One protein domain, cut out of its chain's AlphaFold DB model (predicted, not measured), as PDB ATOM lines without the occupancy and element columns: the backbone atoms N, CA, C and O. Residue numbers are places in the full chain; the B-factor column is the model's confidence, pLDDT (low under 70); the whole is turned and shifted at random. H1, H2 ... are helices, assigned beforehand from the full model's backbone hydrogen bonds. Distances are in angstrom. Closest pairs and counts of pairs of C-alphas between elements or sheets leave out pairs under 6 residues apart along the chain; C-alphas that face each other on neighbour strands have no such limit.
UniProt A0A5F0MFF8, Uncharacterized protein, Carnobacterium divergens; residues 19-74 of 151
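What this domain is: This is residues 19 to 74 of the 151 residues of an uncharacterized protein of Carnobacterium divergens (UniProt A0A5F0MFF8). One long helix, H3, makes a straight arm that sticks out from a small head of two short helices, H1 and H2, which meet nearly at a right angle. H2 and H3 make an open corner near their ends. The printed part has 56 residues with three named helices, H1, H2 and H3 in that order, and no named strand: all helix. It is extended, with a radius of gyration of the C-alphas of 17.0 A, and spans 52 by 24 by 13 A.

Where its parts are: H1, residues 19 to 28, begins at C-alpha 19 (358.505, 361.367, 358.016) and is 14.2 A long. H2, residues 34 to 42, measures 12.1 A. H3, residues 45 to 73, measures 41.9 A and ends at C-alpha 73 (323.223, 345.070, 323.433).

How they stand to each other: H1 and H2 touch, about perpendicular at 74 degrees; their closest C-alphas, of Glu 23 and Val 34, are 5.6 A apart. H2 and H3 are close but not clearly touching, about perpendicular at 84 degrees; their closest C-alphas, of Phe 40 and Val 46, are 6.9 A apart. H1 and H3 are apart. In H1, H2 and H3 every O i to N i+4 pair is within hydrogen-bond range.

The domain as a whole: The C-alphas farthest apart, of Tyr 19 and Lys 74, are 52.5 A apart. The printed part has no cut, and both links are tight. Residues 50 to 74, of which 50 to 73 belong to H3, stand free. Mean pLDDT of the printed part is 78.4, with residues 44 to 49 and 70 to 74 under 70.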
ATOM      1  N   TYR A  19     358.073 362.684 358.475       87.56
ATOM      2  CA  TYR A  19     358.505 361.367 358.016       87.56
ATOM      3  C   TYR A  19     357.397 360.296 358.090       87.56
ATOM      4  O   TYR A  19     357.234 359.593 357.094       87.56
ATOM      5  N   PRO A  20     356.597 360.187 359.174       90.06
ATOM      6  CA  PRO A  20     355.529 359.191 359.258       90.06
ATOM      7  C   PRO A  20     354.465 359.366 358.170       90.06
ATOM      8  O   PRO A  20     354.106 358.400 357.504       90.06
ATOM      9  N   GLU A  21     354.018 360.603 357.929       90.12
ATOM     10  CA  GLU A  21     353.019 360.909 356.895       90.12
ATOM     11  C   GLU A  21     353.552 360.586 355.491       90.12
ATOM     12  O   GLU A  21     352.853 360.036 354.638       90.12
ATOM     13  N   ILE A  22     354.824 360.907 355.241       87.50
ATOM     14  CA  ILE A  22     355.486 360.617 353.969       87.50
ATOM     15  C   ILE A  22     355.620 359.101 353.774       87.50
ATOM     16  O   ILE A  22     355.331 358.592 352.690       87.50
ATOM     17  N   GLU A  23     356.037 358.368 354.803       88.88
ATOM     18  CA  GLU A  23     356.182 356.913 354.753       88.88
ATOM     19  C   GLU A  23     354.842 356.209 354.513       88.88
ATOM     20  O   GLU A  23     354.760 355.322 353.661       88.88
ATOM     21  N   GLU A  24     353.768 356.659 355.159       90.50
ATOM     22  CA  GLU A  24     352.414 356.143 354.942       90.50
ATOM     23  C   GLU A  24     351.931 356.379 353.498       90.50
ATOM     24  O   GLU A  24     351.404 355.479 352.834       90.50
ATOM     25  N   ARG A  25     352.179 357.569 352.939       87.12
ATOM     26  CA  ARG A  25     351.825 357.870 351.541       87.12
ATOM     27  C   ARG A  25     352.578 356.997 350.545       87.12
ATOM     28  O   ARG A  25     351.995 356.515 349.581       87.12
ATOM     29  N   TRP A  26     353.869 356.771 350.752       89.00
ATOM     30  CA  TRP A  26     354.646 355.953 349.819       89.00
ATOM     31  C   TRP A  26     354.345 354.461 349.946       89.00
ATOM     32  O   TRP A  26     354.298 353.761 348.933       89.00
ATOM     33  N   THR A  27     354.086 353.977 351.159       86.31
ATOM     34  CA  THR A  27     353.704 352.577 351.383       86.31
ATOM     35  C   THR A  27     352.311 352.263 350.842       86.31
ATOM     36  O   THR A  27     352.136 351.218 350.217       86.31
ATOM     37  N   SER A  28     351.349 353.184 350.954       84.62
ATOM     38  CA  SER A  28     350.021 353.036 350.328       84.62
ATOM     39  C   SER A  28     350.067 353.026 348.794       84.62
ATOM     40  O   SER A  28     349.246 352.371 348.156       84.62
ATOM     41  N   LEU A  29     351.071 353.670 348.191       82.50
ATOM     42  CA  LEU A  29     351.362 353.587 346.755       82.50
ATOM     43  C   LEU A  29     352.121 352.307 346.349       82.50
ATOM     44  O   LEU A  29     352.381 352.104 345.162       82.50
ATOM     45  N   GLY A  30     352.468 351.437 347.304       83.69
ATOM     46  CA  GLY A  30     353.100 350.140 347.055       83.69
ATOM     47  C   GLY A  30     354.631 350.130 347.103       83.69
ATOM     48  O   GLY A  30     355.238 349.118 346.750       83.69
ATOM     49  N   PHE A  31     355.278 351.217 347.538       85.94
ATOM     50  CA  PHE A  31     356.728 351.240 347.760       85.94
ATOM     51  C   PHE A  31     357.078 350.659 349.135       85.94
ATOM     52  O   PHE A  31     356.374 350.894 350.112       85.94
ATOM     53  N   LYS A  32     358.195 349.930 349.260       85.88
ATOM     54  CA  LYS A  32     358.574 349.271 350.527       85.88
ATOM     55  C   LYS A  32     359.201 350.228 351.537       85.88
ATOM     56  O   LYS A  32     359.315 349.885 352.706       85.88
ATOM     57  N   SER A  33     359.690 351.382 351.081       86.25
ATOM     58  CA  SER A  33     360.291 352.412 351.933       86.25
ATOM     59  C   SER A  33     360.355 353.766 351.229       86.25
ATOM     60  O   SER A  33     360.394 353.838 349.996       86.25
ATOM     61  N   VAL A  34     360.488 354.840 352.012       85.19
ATOM     62  CA  VAL A  34     360.730 356.203 351.502       85.19
ATOM     63  C   VAL A  34     362.010 356.268 350.658       85.19
ATOM     64  O   VAL A  34     362.068 356.981 349.659       85.19
ATOM     65  N   ALA A  35     363.032 355.478 350.999       85.00
ATOM     66  CA  ALA A  35     364.274 355.412 350.229       85.00
ATOM     67  C   ALA A  35     364.080 354.777 348.840       85.00
ATOM     68  O   ALA A  35     364.719 355.197 347.875       85.00
ATOM     69  N   GLU A  36     363.211 353.771 348.722       82.81
ATOM     70  CA  GLU A  36     362.873 353.150 347.436       82.81
ATOM     71  C   GLU A  36     362.075 354.114 346.554       82.81
ATOM     72  O   GLU A  36     362.430 354.309 345.391       82.81
ATOM     73  N   ALA A  37     361.076 354.788 347.130       84.56
ATOM     74  CA  ALA A  37     360.336 355.851 346.458       84.56
ATOM     75  C   ALA A  37     361.258 356.999 346.011       84.56
ATOM     76  O   ALA A  37     361.197 357.443 344.867       84.56
ATOM     77  N   GLY A  38     362.188 357.428 346.869       82.94
ATOM     78  CA  GLY A  38     363.182 358.448 346.537       82.94
ATOM     79  C   GLY A  38     364.092 358.030 345.383       82.94
ATOM     80  O   GLY A  38     364.320 358.810 344.463       82.94
ATOM     81  N   ARG A  39     364.572 356.778 345.361       80.38
ATOM     82  CA  ARG A  39     365.341 356.257 344.216       80.38
ATOM     83  C   ARG A  39     364.517 356.262 342.940       80.38
ATOM     84  O   ARG A  39     365.042 356.627 341.893       80.38
ATOM     85  N   PHE A  40     363.257 355.853 343.025       80.44
ATOM     86  CA  PHE A  40     362.343 355.846 341.893       80.44
ATOM     87  C   PHE A  40     362.130 357.261 341.327       80.44
ATOM     88  O   PHE A  40     362.262 357.459 340.122       80.44
ATOM     89  N   LEU A  41     361.921 358.252 342.197       79.25
ATOM     90  CA  LEU A  41     361.808 359.661 341.810       79.25
ATOM     91  C   LEU A  41     363.084 360.202 341.152       79.25
ATOM     92  O   LEU A  41     363.015 360.953 340.186       79.25
ATOM     93  N   LEU A  42     364.248 359.801 341.661       77.38
ATOM     94  CA  LEU A  42     365.547 360.279 341.188       77.38
ATOM     95  C   LEU A  42     366.055 359.580 339.916       77.38
ATOM     96  O   LEU A  42     367.066 360.010 339.367       77.38
ATOM     97  N   THR A  43     365.429 358.491 339.458       71.19
ATOM     98  CA  THR A  43     365.973 357.663 338.363       71.19
ATOM     99  C   THR A  43     365.417 357.969 336.967       71.19
ATOM    100  O   THR A  43     365.539 357.115 336.097       71.19
ATOM    101  N   ASP A  44     364.829 359.142 336.705       60.25
ATOM    102  CA  ASP A  44     364.209 359.528 335.406       60.25
ATOM    103  C   ASP A  44     363.110 358.569 334.887       60.25
ATOM    104  O   ASP A  44     362.456 358.810 333.874       60.25
ATOM    105  N   LYS A  45     362.818 357.500 335.632       63.09
ATOM    106  CA  LYS A  45     361.757 356.527 335.352       63.09
ATOM    107  C   LYS A  45     360.372 357.034 335.730       63.09
ATOM    108  O   LYS A  45     359.388 356.352 335.456       63.09
ATOM    109  N   VAL A  46     360.280 358.218 336.334       65.69
ATOM    110  CA  VAL A  46     359.004 358.867 336.660       65.69
ATOM    111  C   VAL A  46     358.219 359.154 335.384       65.69
ATOM    112  O   VAL A  46     357.031 358.854 335.324       65.69
ATOM    113  N   ASP A  47     358.884 359.624 334.327       68.44
ATOM    114  CA  ASP A  47     358.243 359.887 333.038       68.44
ATOM    115  C   ASP A  47     357.766 358.603 332.352       68.44
ATOM    116  O   ASP A  47     356.658 358.547 331.810       68.44
ATOM    117  N   GLU A  48     358.578 357.545 332.393       67.75
ATOM    118  CA  GLU A  48     358.203 356.228 331.866       67.75
ATOM    119  C   GLU A  48     357.031 355.627 332.642       67.75
ATOM    120  O   GLU A  48     356.089 355.098 332.048       67.75
ATOM    121  N   PHE A  49     357.037 355.773 333.963       69.31
ATOM    122  CA  PHE A  49     355.945 355.343 334.817       69.31
ATOM    123  C   PHE A  49     354.672 356.147 334.571       69.31
ATOM    124  O   PHE A  49     353.616 355.551 334.381       69.31
ATOM    125  N   CYS A  50     354.745 357.476 334.472       70.56
ATOM    126  CA  CYS A  50     353.592 358.312 334.143       70.56
ATOM    127  C   CYS A  50     353.009 357.963 332.766       70.56
ATOM    128  O   CYS A  50     351.786 357.910 332.610       70.56
ATOM    129  N   LYS A  51     353.855 357.680 331.766       74.69
ATOM    130  CA  LYS A  51     353.409 357.172 330.457       74.69
ATOM    131  C   LYS A  51     352.732 355.804 330.589       74.69
ATOM    132  O   LYS A  51     351.674 355.595 329.992       74.69
ATOM    133  N   GLY A  52     353.300 354.906 331.396       71.44
ATOM    134  CA  GLY A  52     352.738 353.589 331.699       71.44
ATOM    135  C   GLY A  52     351.361 353.673 332.361       71.44
ATOM    136  O   GLY A  52     350.404 353.087 331.861       71.44
ATOM    137  N   VAL A  53     351.228 354.478 333.415       77.69
ATOM    138  CA  VAL A  53     349.971 354.684 334.150       77.69
ATOM    139  C   VAL A  53     348.891 355.277 333.246       77.69
ATOM    140  O   VAL A  53     347.784 354.746 333.201       77.69
ATOM    141  N   LYS A  54     349.206 356.305 332.443       76.25
ATOM    142  CA  LYS A  54     348.250 356.881 331.477       76.25
ATOM    143  C   LYS A  54     347.763 355.850 330.454       76.25
ATOM    144  O   LYS A  54     346.595 355.873 330.070       76.25
ATOM    145  N   LYS A  55     348.640 354.944 330.006       77.62
ATOM    146  CA  LYS A  55     348.271 353.859 329.084       77.62
ATOM    147  C   LYS A  55     347.336 352.852 329.759       77.62
ATOM    148  O   LYS A  55     346.315 352.503 329.171       77.62
ATOM    149  N   SER A  56     347.646 352.445 330.988       70.44
ATOM    150  CA  SER A  56     346.802 351.536 331.772       70.44
ATOM    151  C   SER A  56     345.430 352.139 332.064       70.44
ATOM    152  O   SER A  56     344.417 351.480 331.863       70.44
ATOM    153  N   GLN A  57     345.372 353.416 332.441       81.88
ATOM    154  CA  GLN A  57     344.116 354.105 332.730       81.88
ATOM    155  C   GLN A  57     343.218 354.215 331.488       81.88
ATOM    156  O   GLN A  57     342.021 353.965 331.570       81.88
ATOM    157  N   ARG A  58     343.795 354.487 330.307       84.81
ATOM    158  CA  ARG A  58     343.055 354.441 329.030       84.81
ATOM    159  C   ARG A  58     342.519 353.045 328.708       84.81
ATOM    160  O   ARG A  58     341.418 352.932 328.183       84.81
ATOM    161  N   ALA A  59     343.284 351.994 329.000       79.25
ATOM    162  CA  ALA A  59     342.838 350.620 328.780       79.25
ATOM    163  C   ALA A  59     341.675 350.242 329.712       79.25
ATOM    164  O   ALA A  59     340.723 349.614 329.258       79.25
ATOM    165  N   ILE A  60     341.725 350.672 330.977       81.44
ATOM    166  CA  ILE A  60     340.646 350.474 331.955       81.44
ATOM    167  C   ILE A  60     339.365 351.174 331.490       81.44
ATOM    168  O   ILE A  60     338.330 350.524 331.400       81.44
ATOM    169  N   LEU A  61     339.446 352.450 331.101       86.31
ATOM    170  CA  LEU A  61     338.285 353.194 330.593       86.31
ATOM    171  C   LEU A  61     337.668 352.526 329.358       86.31
ATOM    172  O   LEU A  61     336.454 352.378 329.268       86.31
ATOM    173  N   LYS A  62     338.500 352.041 328.428       84.81
ATOM    174  CA  LYS A  62     338.021 351.330 327.236       84.81
ATOM    175  C   LYS A  62     337.364 349.985 327.576       84.81
ATOM    176  O   LYS A  62     336.405 349.586 326.924       84.81
ATOM    177  N   LEU A  63     337.863 349.280 328.592       80.94
ATOM    178  CA  LEU A  63     337.235 348.059 329.105       80.94
ATOM    179  C   LEU A  63     335.880 348.350 329.762       80.94
ATOM    180  O   LEU A  63     334.940 347.580 329.573       80.94
ATOM    181  N   GLU A  64     335.763 349.453 330.500       84.62
ATOM    182  CA  GLU A  64     334.494 349.895 331.082       84.62
ATOM    183  C   GLU A  64     333.473 350.280 330.002       84.62
ATOM    184  O   GLU A  64     332.331 349.827 330.075       84.62
ATOM    185  N   GLU A  65     333.886 351.011 328.961       83.38
ATOM    186  CA  GLU A  65     333.035 351.328 327.802       83.38
ATOM    187  C   GLU A  65     332.528 350.061 327.099       83.38
ATOM    188  O   GLU A  65     331.329 349.925 326.851       83.38
ATOM    189  N   LEU A  66     333.411 349.095 326.825       79.38
ATOM    190  CA  LEU A  66     333.027 347.823 326.202       79.38
ATOM    191  C   LEU A  66     332.074 347.012 327.087       79.38
ATOM    192  O   LEU A  66     331.137 346.387 326.589       79.38
ATOM    193  N   LYS A  67     332.273 347.042 328.410       80.81
ATOM    194  CA  LYS A  67     331.379 346.382 329.369       80.81
ATOM    195  C   LYS A  67     329.985 347.018 329.371       80.81
ATOM    196  O   LYS A  67     328.998 346.289 329.449       80.81
ATOM    197  N   GLN A  68     329.895 348.344 329.254       78.94
ATOM    198  CA  GLN A  68     328.618 349.058 329.141       78.94
ATOM    199  C   GLN A  68     327.929 348.796 327.792       78.94
ATOM    200  O   GLN A  68     326.723 348.556 327.758       78.94
ATOM    201  N   GLN A  69     328.678 348.752 326.686       74.44
ATOM    202  CA  GLN A  69     328.139 348.402 325.364       74.44
ATOM    203  C   GLN A  69     327.571 346.976 325.334       74.44
ATOM    204  O   GLN A  69     326.435 346.782 324.908       74.44
ATOM    205  N   ALA A  70     328.288 345.999 325.897       69.12
ATOM    206  CA  ALA A  70     327.817 344.616 325.997       69.12
ATOM    207  C   ALA A  70     326.562 344.452 326.881       69.12
ATOM    208  O   ALA A  70     325.810 343.488 326.729       69.12
ATOM    209  N   GLN A  71     326.325 345.368 327.828       64.94
ATOM    210  CA  GLN A  71     325.096 345.394 328.629       64.94
ATOM    211  C   GLN A  71     323.927 346.044 327.876       64.94
ATOM    212  O   GLN A  71     322.805 345.551 327.977       64.94
ATOM    213  N   ASN A  72     324.185 347.080 327.074       59.19
ATOM    214  CA  ASN A  72     323.166 347.730 326.248       59.19
ATOM    215  C   ASN A  72     322.709 346.853 325.067       59.19
ATOM    216  O   ASN A  72     321.524 346.849 324.739       59.19
ATOM    217  N   GLU A  73     323.594 346.040 324.480       54.38
ATOM    218  CA  GLU A  73     323.223 345.070 323.433       54.38
ATOM    219  C   GLU A  73     322.310 343.946 323.955       54.38
ATOM    220  O   GLU A  73     321.445 343.460 323.228       54.38
ATOM    221  N   LYS A  74     322.414 343.579 325.242       52.94
ATOM    222  CA  LYS A  74     321.511 342.598 325.874       52.94
ATOM    223  C   LYS A  74     320.094 343.127 326.123       52.94
ATOM    224  O   LYS A  74     319.198 342.322 326.365       52.94
TER     225      LYS A  74